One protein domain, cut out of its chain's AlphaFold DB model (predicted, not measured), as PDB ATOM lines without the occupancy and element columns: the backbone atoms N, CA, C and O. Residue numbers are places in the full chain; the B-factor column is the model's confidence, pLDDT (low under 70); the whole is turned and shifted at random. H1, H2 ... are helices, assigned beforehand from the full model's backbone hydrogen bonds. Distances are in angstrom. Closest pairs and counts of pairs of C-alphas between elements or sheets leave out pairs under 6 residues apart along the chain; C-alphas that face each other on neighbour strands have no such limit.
ATOM      1  N   GLN A  18      95.942  63.281 109.876       36.50
ATOM      2  CA  GLN A  18      95.439  61.950 109.499       36.50
ATOM      3  C   GLN A  18      96.385  60.800 109.864       36.50
ATOM      4  O   GLN A  18      95.966  59.643 109.936       36.50
ATOM      5  N   SER A  19      97.650  61.096 110.156       38.47
ATOM      6  CA  SER A  19      98.523  60.140 110.820       38.47
ATOM      7  C   SER A  19      98.031  59.926 112.260       38.47
ATOM      8  O   SER A  19      98.076  60.816 113.112       38.47
ATOM      9  N   VAL A  20      97.571  58.707 112.553       37.59
ATOM     10  CA  VAL A  20      97.083  58.288 113.883       37.59
ATOM     11  C   VAL A  20      98.139  58.526 114.985       37.59
ATOM     12  O   VAL A  20      97.806  58.749 116.151       37.59
ATOM     13  N   THR A  21      99.424  58.563 114.615       45.72
ATOM     14  CA  THR A  21     100.554  58.859 115.505       45.72
ATOM     15  C   THR A  21     100.815  60.355 115.718       45.72
ATOM     16  O   THR A  21     101.309  60.724 116.782       45.72
ATOM     17  N   PHE A  22     100.451  61.239 114.783       43.97
ATOM     18  CA  PHE A  22     100.700  62.683 114.904       43.97
ATOM     19  C   PHE A  22      99.557  63.459 115.579       43.97
ATOM     20  O   PHE A  22      99.829  64.408 116.317       43.97
ATOM     21  N   SER A  23      98.290  63.054 115.426       53.25
ATOM     22  CA  SER A  23      97.163  63.739 116.096       53.25
ATOM     23  C   SER A  23      97.202  63.602 117.628       53.25
ATOM     24  O   SER A  23      96.870  64.533 118.369       53.25
ATOM     25  N   SER A  24      97.669  62.453 118.123       60.88
ATOM     26  CA  SER A  24      97.952  62.219 119.543       60.88
ATOM     27  C   SER A  24      99.169  63.023 120.009       60.88
ATOM     28  O   SER A  24      99.131  63.610 121.093       60.88
ATOM     29  N   TRP A  25     100.198  63.151 119.165       64.38
ATOM     30  CA  TRP A  25     101.367  63.980 119.449       64.38
ATOM     31  C   TRP A  25     101.034  65.471 119.536       64.38
ATOM     32  O   TRP A  25     101.460  66.106 120.488       64.38
ATOM     33  N   ARG A  26     100.189  66.025 118.656       69.56
ATOM     34  CA  ARG A  26      99.758  67.439 118.730       69.56
ATOM     35  C   ARG A  26      99.037  67.771 120.039       69.56
ATOM     36  O   ARG A  26      99.229  68.846 120.602       69.56
ATOM     37  N   LYS A  27      98.228  66.842 120.565       77.06
ATOM     38  CA  LYS A  27      97.582  67.001 121.884       77.06
ATOM     39  C   LYS A  27      98.606  66.988 123.019       77.06
ATOM     40  O   LYS A  27      98.485  67.775 123.958       77.06
ATOM     41  N   VAL A  28      99.604  66.108 122.931       74.06
ATOM     42  CA  VAL A  28     100.715  66.034 123.890       74.06
ATOM     43  C   VAL A  28     101.565  67.303 123.821       74.06
ATOM     44  O   VAL A  28     101.799  67.924 124.853       74.06
ATOM     45  N   GLU A  29     101.945  67.731 122.621       82.75
ATOM     46  CA  GLU A  29     102.692  68.952 122.340       82.75
ATOM     47  C   GLU A  29     101.964  70.168 122.910       82.75
ATOM     48  O   GLU A  29     102.518  70.846 123.767       82.75
ATOM     49  N   ALA A  30     100.693  70.389 122.555       85.62
ATOM     50  CA  ALA A  30      99.909  71.517 123.060       85.62
ATOM     51  C   ALA A  30      99.858  71.549 124.597       85.62
ATOM     52  O   ALA A  30      99.964  72.614 125.213       85.62
ATOM     53  N   LYS A  31      99.740  70.376 125.229       87.19
ATOM     54  CA  LYS A  31      99.703  70.244 126.688       87.19
ATOM     55  C   LYS A  31     101.069  70.500 127.325       87.19
ATOM     56  O   LYS A  31     101.137  71.184 128.345       87.19
ATOM     57  N   ILE A  32     102.153  70.012 126.721       85.19
ATOM     58  CA  ILE A  32     103.525  70.308 127.151       85.19
ATOM     59  C   ILE A  32     103.810  71.795 126.989       85.19
ATOM     60  O   ILE A  32     104.301  72.405 127.932       85.19
ATOM     61  N   SER A  33     103.448  72.405 125.860       91.56
ATOM     62  CA  SER A  33     103.610  73.838 125.623       91.56
ATOM     63  C   SER A  33     102.864  74.670 126.668       91.56
ATOM     64  O   SER A  33     103.414  75.641 127.181       91.56
ATOM     65  N   GLN A  34     101.651  74.271 127.061       94.19
ATOM     66  CA  GLN A  34     100.896  74.956 128.115       94.19
ATOM     67  C   GLN A  34     101.550  74.811 129.500       94.19
ATOM     68  O   GLN A  34     101.621  75.784 130.253       94.19
ATOM     69  N   ILE A  35     102.063  73.624 129.837       91.56
ATOM     70  CA  ILE A  35     102.790  73.392 131.098       91.56
ATOM     71  C   ILE A  35     104.093  74.186 131.114       91.56
ATOM     72  O   ILE A  35     104.423  74.820 132.119       91.56
ATOM     73  N   LEU A  36     104.822  74.169 130.002       92.62
ATOM     74  CA  LEU A  36     106.057  74.911 129.833       92.62
ATOM     75  C   LEU A  36     105.793  76.407 129.992       92.62
ATOM     76  O   LEU A  36     106.476  77.035 130.795       92.62
ATOM     77  N   LYS A  37     104.738  76.940 129.355       96.75
ATOM     78  CA  LYS A  37     104.287  78.327 129.531       96.75
ATOM     79  C   LYS A  37     104.127  78.682 131.011       96.75
ATOM     80  O   LYS A  37     104.797  79.586 131.495       96.75
ATOM     81  N   GLN A  38     103.283  77.942 131.733       96.19
ATOM     82  CA  GLN A  38     102.944  78.228 133.135       96.19
ATOM     83  C   GLN A  38     104.152  78.168 134.084       96.19
ATOM     84  O   GLN A  38     104.196  78.876 135.092       96.19
ATOM     85  N   ASN A  39     105.121  77.296 133.802       95.31
ATOM     86  CA  ASN A  39     106.325  77.168 134.622       95.31
ATOM     87  C   ASN A  39     107.339  78.271 134.304       95.31
ATOM     88  O   ASN A  39     107.848  78.917 135.219       95.31
ATOM     89  N   VAL A  40     107.575  78.522 133.013       94.94
ATOM     90  CA  VAL A  40     108.508  79.544 132.526       94.94
ATOM     91  C   VAL A  40     108.067  80.945 132.938       94.94
ATOM     92  O   VAL A  40     108.915  81.730 133.347       94.94
ATOM     93  N   GLU A  41     106.765  81.244 132.929       96.56
ATOM     94  CA  GLU A  41     106.204  82.561 133.273       96.56
ATOM     95  C   GLU A  41     106.686  83.083 134.639       96.56
ATOM     96  O   GLU A  41     107.000  84.264 134.791       96.56
ATOM     97  N   LYS A  42     106.889  82.183 135.611       94.56
ATOM     98  CA  LYS A  42     107.414  82.519 136.948       94.56
ATOM     99  C   LYS A  42     108.864  83.008 136.925       94.56
ATOM    100  O   LYS A  42     109.282  83.734 137.821       94.56
ATOM    101  N   LYS A  43     109.645  82.588 135.928       95.81
ATOM    102  CA  LYS A  43     111.051  82.968 135.740       95.81
ATOM    103  C   LYS A  43     111.214  84.210 134.860       95.81
ATOM    104  O   LYS A  43     112.296  84.788 134.866       95.81
ATOM    105  N   LEU A  44     110.157  84.652 134.166       96.75
ATOM    106  CA  LEU A  44     110.201  85.813 133.266       96.75
ATOM    107  C   LEU A  44     110.223  87.170 133.986       96.75
ATOM    108  O   LEU A  44     110.479  88.188 133.344       96.75
ATOM    109  N   MET A  45     109.967  87.201 135.298       95.50
ATOM    110  CA  MET A  45     110.052  88.436 136.093       95.50
ATOM    111  C   MET A  45     111.483  88.966 136.181       95.50
ATOM    112  O   MET A  45     111.692  90.173 136.260       95.50
ATOM    113  N   ASP A  46     112.464  88.068 136.119       96.94
ATOM    114  CA  ASP A  46     113.864  88.443 136.025       96.94
ATOM    115  C   ASP A  46     114.215  88.777 134.558       96.94
ATOM    116  O   ASP A  46     114.072  87.916 133.678       96.94
ATOM    117  N   PRO A  47     114.652  90.015 134.252       96.69
ATOM    118  CA  PRO A  47     114.923  90.431 132.880       96.69
ATOM    119  C   PRO A  47     115.987  89.587 132.177       96.69
ATOM    120  O   PRO A  47     115.856  89.358 130.977       96.69
ATOM    121  N   VAL A  48     116.993  89.096 132.905       97.25
ATOM    122  CA  VAL A  48     118.079  88.273 132.359       97.25
ATOM    123  C   VAL A  48     117.560  86.891 131.977       97.25
ATOM    124  O   VAL A  48     117.721  86.457 130.834       97.25
ATOM    125  N   ASN A  49     116.881  86.219 132.909       97.81
ATOM    126  CA  ASN A  49     116.299  84.900 132.685       97.81
ATOM    127  C   ASN A  49     115.290  84.943 131.541       97.81
ATOM    128  O   ASN A  49     115.284  84.039 130.712       97.81
ATOM    129  N   ARG A  50     114.474  86.000 131.457       98.00
ATOM    130  CA  ARG A  50     113.516  86.199 130.363       98.00
ATOM    131  C   ARG A  50     114.187  86.170 128.993       98.00
ATOM    132  O   ARG A  50     113.747  85.407 128.143       98.00
ATOM    133  N   GLN A  51     115.253  86.944 128.784       97.75
ATOM    134  CA  GLN A  51     115.923  86.977 127.477       97.75
ATOM    135  C   GLN A  51     116.609  85.646 127.146       97.75
ATOM    136  O   GLN A  51     116.522  85.173 126.015       97.75
ATOM    137  N   ILE A  52     117.237  84.999 128.134       97.50
ATOM    138  CA  ILE A  52     117.837  83.668 127.956       97.50
ATOM    139  C   ILE A  52     116.769  82.630 127.592       97.50
ATOM    140  O   ILE A  52     116.963  81.833 126.678       97.50
ATOM    141  N   LEU A  53     115.627  82.640 128.281       97.00
ATOM    142  CA  LEU A  53     114.524  81.718 128.016       97.00
ATOM    143  C   LEU A  53     113.896  81.973 126.646       97.00
ATOM    144  O   LEU A  53     113.560  81.011 125.964       97.00
ATOM    145  N   PHE A  54     113.798  83.228 126.203       97.69
ATOM    146  CA  PHE A  54     113.326  83.545 124.854       97.69
ATOM    147  C   PHE A  54     114.274  82.998 123.780       97.69
ATOM    148  O   PHE A  54     113.811  82.376 122.829       97.69
ATOM    149  N   GLN A  55     115.593  83.111 123.982       94.06
ATOM    150  CA  GLN A  55     116.586  82.503 123.089       94.06
ATOM    151  C   GLN A  55     116.511  80.967 123.063       94.06
ATOM    152  O   GLN A  55     116.695  80.369 122.009       94.06
ATOM    153  N   ILE A  56     116.250  80.320 124.206       92.94
ATOM    154  CA  ILE A  56     116.146  78.852 124.293       92.94
ATOM    155  C   ILE A  56     114.857  78.334 123.640       92.94
ATOM    156  O   ILE A  56     114.885  77.287 123.000       92.94
ATOM    157  N   LEU A  57     113.729  79.024 123.837       92.31
ATOM    158  CA  LEU A  57     112.410  78.571 123.379       92.31
ATOM    159  C   LEU A  57     112.132  78.889 121.903       92.31
ATOM    160  O   LEU A  57     111.275  78.242 121.306       92.31
ATOM    161  N   GLY A  58     112.849  79.855 121.326       92.38
ATOM    162  CA  GLY A  58     112.673  80.288 119.942       92.38
ATOM    163  C   GLY A  58     111.497  81.250 119.750       92.38
ATOM    164  O   GLY A  58     110.536  81.275 120.526       92.38
ATOM    165  N   ASP A  59     111.578  82.051 118.687       90.81
ATOM    166  CA  ASP A  59     110.657  83.165 118.439       90.81
ATOM    167  C   ASP A  59     109.199  82.712 118.287       90.81
ATOM    168  O   ASP A  59     108.298  83.361 118.815       90.81
ATOM    169  N   ASP A  60     108.943  81.569 117.645       89.19
ATOM    170  CA  ASP A  60     107.582  81.060 117.429       89.19
ATOM    171  C   ASP A  60     106.854  80.761 118.746       89.19
ATOM    172  O   ASP A  60     105.697  81.149 118.941       89.19
ATOM    173  N   PHE A  61     107.539  80.105 119.688       93.69
ATOM    174  CA  PHE A  61     106.967  79.789 120.994       93.69
ATOM    175  C   PHE A  61     106.735  81.063 121.814       93.69
ATOM    176  O   PHE A  61     105.686  81.217 122.449       93.69
ATOM    177  N   VAL A  62     107.698  81.989 121.780       96.62
ATOM    178  CA  VAL A  62     107.629  83.275 122.490       96.62
ATOM    179  C   VAL A  62     106.480  84.127 121.960       96.62
ATOM    180  O   VAL A  62     105.652  84.583 122.746       96.62
ATOM    181  N   ASN A  63     106.358  84.269 120.643       95.06
ATOM    182  CA  ASN A  63     105.279  85.029 120.014       95.06
ATOM    183  C   ASN A  63     103.906  84.422 120.319       95.06
ATOM    184  O   ASN A  63     102.942  85.146 120.566       95.06
ATOM    185  N   LYS A  64     103.810  83.089 120.358       96.12
ATOM    186  CA  LYS A  64     102.551  82.389 120.629       96.12
ATOM    187  C   LYS A  64     102.088  82.514 122.081       96.12
ATOM    188  O   LYS A  64     100.891  82.661 122.326       96.12
ATOM    189  N   TYR A  65     102.997  82.412 123.050       97.12
ATOM    190  CA  TYR A  65     102.623  82.277 124.465       97.12
ATOM    191  C   TYR A  65     102.970  83.477 125.347       97.12
ATOM    192  O   TYR A  65     102.368  83.609 126.416       97.12
ATOM    193  N   PHE A  66     103.890  84.338 124.909       97.06
ATOM    194  CA  PHE A  66     104.479  85.426 125.692       97.06
ATOM    195  C   PHE A  66     104.532  86.762 124.933       97.06
ATOM    196  O   PHE A  66     105.357  87.613 125.255       97.06
ATOM    197  N   SER A  67     103.633  86.991 123.972       96.19
ATOM    198  CA  SER A  67     103.567  88.237 123.186       96.19
ATOM    199  C   SER A  67     103.380  89.515 124.015       96.19
ATOM    200  O   SER A  67     103.695  90.604 123.545       96.19
ATOM    201  N   SER A  68     102.903  89.405 125.257       96.44
ATOM    202  CA  SER A  68     102.768  90.527 126.192       96.44
ATOM    203  C   SER A  68     104.087  90.973 126.831       96.44
ATOM    204  O   SER A  68     104.125  92.009 127.492       96.44
ATOM    205  N   TYR A  69     105.161  90.191 126.701       96.50
ATOM    206  CA  TYR A  69     106.456  90.494 127.297       96.50
ATOM    207  C   TYR A  69     107.376  91.166 126.278       96.50
ATOM    208  O   TYR A  69     107.597  90.656 125.184       96.50
ATOM    209  N   THR A  70     107.997  92.277 126.671       94.81
ATOM    210  CA  THR A  70     108.989  92.956 125.830       94.81
ATOM    211  C   THR A  70     110.248  92.096 125.672       94.81
ATOM    212  O   THR A  70     110.917  91.764 126.657       94.81
ATOM    213  N   ASN A  71     110.581  91.748 124.426       92.81
ATOM    214  CA  ASN A  71     111.870  91.166 124.061       92.81
ATOM    215  C   ASN A  71     112.918  92.295 124.023       92.81
ATOM    216  O   ASN A  71     112.716  93.326 123.383       92.81
ATOM    217  N   SER A  72     114.001  92.161 124.781       95.12
ATOM    218  CA  SER A  72     115.016  93.207 124.951       95.12
ATOM    219  C   SER A  72     116.391  92.556 125.056       95.12
ATOM    220  O   SER A  72     116.941  92.458 126.156       95.12
ATOM    221  N   PRO A  73     116.959  92.105 123.921       92.81
ATOM    222  CA  PRO A  73     118.217  91.360 123.898       92.81
ATOM    223  C   PRO A  73     119.379  92.105 124.569       92.81
ATOM    224  O   PRO A  73     120.220  91.471 125.199       92.81
ATOM    225  N   ALA A  74     119.358  93.444 124.524       95.94
ATOM    226  CA  ALA A  74     120.359  94.330 125.125       95.94
ATOM    227  C   ALA A  74     120.552  94.134 126.641       95.94
ATOM    228  O   ALA A  74     121.591  94.482 127.194       95.94
ATOM    229  N   VAL A  75     119.578  93.539 127.339       94.56
ATOM    230  CA  VAL A  75     119.721  93.189 128.762       94.56
ATOM    231  C   VAL A  75     120.871  92.199 128.983       94.56
ATOM    232  O   VAL A  75     121.512  92.233 130.031       94.56
ATOM    233  N   LEU A  76     121.167  91.343 128.000       94.19
ATOM    234  CA  LEU A  76     122.249  90.360 128.087       94.19
ATOM    235  C   LEU A  76     123.637  90.952 127.828       94.19
ATOM    236  O   LEU A  76     124.622  90.289 128.151       94.19
ATOM    237  N   ASP A  77     123.721  92.165 127.279       95.06
ATOM    238  CA  ASP A  77     124.996  92.827 126.972       95.06
ATOM    239  C   ASP A  77     125.651  93.409 128.233       95.06
ATOM    240  O   ASP A  77     126.868  93.565 128.298       95.06
ATOM    241  N   ASN A  78     124.856  93.661 129.276       94.69
ATOM    242  CA  ASN A  78     125.325  94.195 130.558       94.69
ATOM    243  C   ASN A  78     125.857  93.115 131.518       94.69
ATOM    244  O   ASN A  78     126.247  93.426 132.644       94.69
ATOM    245  N   ILE A  79     125.852  91.844 131.107       96.19
ATOM    246  CA  ILE A  79     126.241  90.705 131.943       96.19
ATOM    247  C   ILE A  79     127.605  90.202 131.493       96.19
ATOM    248  O   ILE A  79     127.873  90.063 130.300       96.19
ATOM    249  N   ARG A  80     128.469  89.868 132.455       96.94
ATOM    250  CA  ARG A  80     129.756  89.234 132.151       96.94
ATOM    251  C   ARG A  80     129.527  87.906 131.427       96.94
ATOM    252  O   ARG A  80     128.650  87.133 131.807       96.94
ATOM    253  N   HIS A  81     130.352  87.621 130.422       94.62
ATOM    254  CA  HIS A  81     130.206  86.438 129.567       94.62
ATOM    255  C   HIS A  81     130.085  85.127 130.363       94.62
ATOM    256  O   HIS A  81     129.160  84.353 130.139       94.62
ATOM    257  N   GLU A  82     130.959  84.916 131.350       96.56
ATOM    258  CA  GLU A  82     130.954  83.714 132.199       96.56
ATOM    259  C   GLU A  82     129.647  83.557 132.992       96.56
ATOM    260  O   GLU A  82     129.098  82.461 133.125       96.56
ATOM    261  N   GLU A  83     129.104  84.666 133.498       96.38
ATOM    262  CA  GLU A  83     127.841  84.652 134.227       96.38
ATOM    263  C   GLU A  83     126.658  84.371 133.295       96.38
ATOM    264  O   GLU A  83     125.764  83.601 133.658       96.38
ATOM    265  N   LYS A  84     126.687  84.928 132.078       95.94
ATOM    266  CA  LYS A  84     125.708  84.641 131.027       95.94
ATOM    267  C   LYS A  84     125.716  83.157 130.662       95.94
ATOM    268  O   LYS A  84     124.651  82.546 130.651       95.94
ATOM    269  N   GLU A  85     126.877  82.552 130.423       94.06
ATOM    270  CA  GLU A  85     126.983  81.119 130.108       94.06
ATOM    271  C   GLU A  85     126.465  80.236 131.244       94.06
ATOM    272  O   GLU A  85     125.670  79.322 131.007       94.06
ATOM    273  N   ARG A  86     126.831  80.556 132.492       97.31
ATOM    274  CA  ARG A  86     126.317  79.858 133.678       97.31
ATOM    275  C   ARG A  86     124.790  79.938 133.754       97.31
ATOM    276  O   ARG A  86     124.137  78.925 134.001       97.31
ATOM    277  N   LYS A  87     124.212  81.118 133.507       97.00
ATOM    278  CA  LYS A  87     122.756  81.328 133.492       97.00
ATOM    279  C   LYS A  87     122.068  80.606 132.334       97.00
ATOM    280  O   LYS A  87     121.000  80.032 132.533       97.00
ATOM    281  N   VAL A  88     122.675  80.570 131.148       93.94
ATOM    282  CA  VAL A  88     122.167  79.798 130.001       93.94
ATOM    283  C   VAL A  88     122.136  78.306 130.329       93.94
ATOM    284  O   VAL A  88     121.123  77.654 130.078       93.94
ATOM    285  N   ALA A  89     123.199  77.764 130.930       91.69
ATOM    286  CA  ALA A  89     123.237  76.369 131.363       91.69
ATOM    287  C   ALA A  89     122.161  76.071 132.422       91.69
ATOM    288  O   ALA A  89     121.419  75.097 132.284       91.69
ATOM    289  N   GLU A  90     122.013  76.945 133.427       97.25
ATOM    290  CA  GLU A  90     120.969  76.854 134.458       97.25
ATOM    291  C   GLU A  90     119.561  76.808 133.831       97.25
ATOM    292  O   GLU A  90     118.767  75.915 134.137       97.25
ATOM    293  N   MET A  91     119.261  77.723 132.900       97.06
ATOM    294  CA  MET A  91     117.952  77.789 132.240       97.06
ATOM    295  C   MET A  91     117.703  76.612 131.289       97.06
ATOM    296  O   MET A  91     116.575  76.126 131.223       97.06
ATOM    297  N   LYS A  92     118.729  76.093 130.598       89.44
ATOM    298  CA  LYS A  92     118.607  74.871 129.780       89.44
ATOM    299  C   LYS A  92     118.266  73.650 130.632       89.44
ATOM    300  O   LYS A  92     117.380  72.881 130.262       89.44
ATOM    301  N   ILE A  93     118.934  73.480 131.776       89.94
ATOM    302  CA  ILE A  93     118.631  72.398 132.728       89.94
ATOM    303  C   ILE A  93     117.197  72.546 133.246       89.94
ATOM    304  O   ILE A  93     116.447  71.570 133.285       89.94
ATOM    305  N   TYR A  94     116.792  73.771 133.589       95.69
ATOM    306  CA  TYR A  94     115.439  74.065 134.050       95.69
ATOM    307  C   TYR A  94     114.368  73.722 133.002       95.69
ATOM    308  O   TYR A  94     113.447  72.965 133.307       95.69
ATOM    309  N   VAL A  95     114.499  74.217 131.765       90.88
ATOM    310  CA  VAL A  95     113.546  73.946 130.671       90.88
ATOM    311  C   VAL A  95     113.464  72.448 130.380       90.88
ATOM    312  O   VAL A  95     112.363  71.900 130.329       90.88
ATOM    313  N   SER A  96     114.607  71.763 130.282       83.69
ATOM    314  CA  SER A  96     114.655  70.309 130.079       83.69
ATOM    315  C   SER A  96     113.960  69.540 131.205       83.69
ATOM    316  O   SER A  96     113.218  68.598 130.936       83.69
ATOM    317  N   SER A  97     114.136  69.958 132.463       91.12
ATOM    318  CA  SER A  97     113.449  69.360 133.616       91.12
ATOM    319  C   SER A  97     111.932  69.573 133.559       91.12
ATOM    320  O   SER A  97     111.163  68.637 133.777       91.12
ATOM    321  N   VAL A  98     111.475  70.779 133.202       90.25
ATOM    322  CA  VAL A  98     110.041  71.072 133.030       90.25
ATOM    323  C   VAL A  98     109.438  70.210 131.921       90.25
ATOM    324  O   VAL A  98     108.384  69.611 132.135       90.25
ATOM    325  N   ILE A  99     110.108  70.100 130.770       82.50
ATOM    326  CA  ILE A  99     109.662  69.262 129.648       82.50
ATOM    327  C   ILE A  99     109.650  67.783 130.051       82.50
ATOM    328  O   ILE A  99     108.650  67.107 129.821       82.50
ATOM    329  N   GLY A 100     110.704  67.289 130.708       78.44
ATOM    330  CA  GLY A 100     110.790  65.908 131.190       78.44
ATOM    331  C   GLY A 100     109.657  65.550 132.156       78.44
ATOM    332  O   GLY A 100     108.964  64.554 131.960       78.44
ATOM    333  N   ASN A 101     109.386  66.412 133.139       86.19
ATOM    334  CA  ASN A 101     108.275  66.235 134.079       86.19
ATOM    335  C   ASN A 101     106.905  66.338 133.385       86.19
ATOM    336  O   ASN A 101     105.975  65.592 133.710       86.19
ATOM    337  N   ALA A 102     106.761  67.251 132.419       82.69
ATOM    338  CA  ALA A 102     105.540  67.398 131.634       82.69
ATOM    339  C   ALA A 102     105.267  66.149 130.789       82.69
ATOM    340  O   ALA A 102     104.136  65.668 130.793       82.69
ATOM    341  N   LEU A 103     106.292  65.591 130.141       76.56
ATOM    342  CA  LEU A 103     106.226  64.338 129.388       76.56
ATOM    343  C   LEU A 103     105.908  63.147 130.294       76.56
ATOM    344  O   LEU A 103     105.035  62.354 129.966       76.56
ATOM    345  N   GLN A 104     106.525  63.049 131.470       80.88
ATOM    346  CA  GLN A 104     106.226  61.968 132.412       80.88
ATOM    347  C   GLN A 104     104.772  62.022 132.914       80.88
ATOM    348  O   GLN A 104     104.121  60.992 133.084       80.88
ATOM    349  N   LYS A 105     104.235  63.229 133.141       84.44
ATOM    350  CA  LYS A 105     102.876  63.427 133.669       84.44
ATOM    351  C   LYS A 105     101.795  63.500 132.587       84.44
ATOM    352  O   LYS A 105     100.633  63.266 132.909       84.44
ATOM    353  N   ASN A 106     102.122  63.888 131.357       79.06
ATOM    354  CA  ASN A 106     101.152  64.235 130.306       79.06
ATOM    355  C   ASN A 106     101.562  63.833 128.892       79.06
ATOM    356  O   ASN A 106     100.753  64.009 127.980       79.06
ATOM    357  N   GLY A 107     102.766  63.296 128.703       66.50
ATOM    358  CA  GLY A 107     103.058  62.485 127.528       66.50
ATOM    359  C   GLY A 107     102.077  61.314 127.449       66.50
ATOM    360  O   GLY A 107     101.233  61.174 128.340       66.50
TER     361      GLY A 107
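Overview. This is residues 18 to 107 of the 452 residues of an uncharacterized protein of Araneus ventricosus (UniProt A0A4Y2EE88). The longest helix, H5, slants over one side of a pair made by a long helix, H1, and a shorter one, H2, which folds back after the end of H1. On the side of that pair away from H5 lie the short helices H3 and H4 with the stretch between them, and residues 18 to 23, of which 20 to 23 belong to H1, stick out at one end. The printed part has 90 residues with five named helices, in the order H1, H2, H3, H4, H5, and no named strand: the class is all helix. The whole is only just compact, close to loose, with a radius of gyration of the C-alphas of 14.6 A, and its spans are 48 by 24 by 21 A.

Along the chain. Find C-alpha 81 at (130.206, 86.438, 129.567); from there H5, residues 81 to 106, runs 36.6 A to C-alpha 106 at (101.152, 64.235, 130.306). Go back to C-alpha 20 at (97.083, 58.288, 113.883), where H1, residues 20 to 43, begins; it is 35.8 A long. H2, residues 47 to 57, measures 15.4 A, H3, residues 59 to 65, 10.1 A, and H4, residues 73 to 76, 5.9 A.

Arrangement. Start on H5, whose residues 95 to 106 alone touch H1; the closest C-alphas, of Ile 32 and Ala 102, are 5.7 A apart. These two helices run opposite ways at a steep tilt of 47 degrees. Residues 87 to 92 of H5 alone touch H2, the closest C-alphas being those of Ile 52 and Val 88, 6.2 A apart; here the two run the same way at a steep tilt of 57 degrees. H2 is the hub, touching three helices. It forms a helical hairpin with H1, opposite ways at a shallow tilt of 11 degrees, but they only just touch, with 3 pairs of C-alphas within 8 A; residues 40 to 43 of H1 alone take part, and the closest C-alphas are those of Lys 43 and Asn 49, 6.4 A apart. H2 also touches H4, where the closest C-alphas, of Gln 51 and Pro 73, are 6.1 A apart. H3 is close to H1 but not clearly touching, about perpendicular at 82 degrees, with the C-alphas of Lys 37 and Tyr 65 closest at 6.6 A; it is close to H2 but not clearly touching, with those of Phe 54 and Val 62 closest at 6.2 A. H3 and H5 are apart. Look along the backbones of H2, H3 and H5 and each O i to N i+4 pair is within hydrogen-bond range; in H1 16 of 20 are, and H4 is too short for such a pair.

Size, cuts and confidence. Its outline is only just elongated, and the two C-alphas farthest apart are those of Gln 18 and Arg 80, at 49.3 A. The printed part has no cut; the link from H3 to H4 is short and the other three are tight. Read the B-factor column for a mean pLDDT of the printed part of 87.9; residues 18 to 26 and residue 107 are under 70.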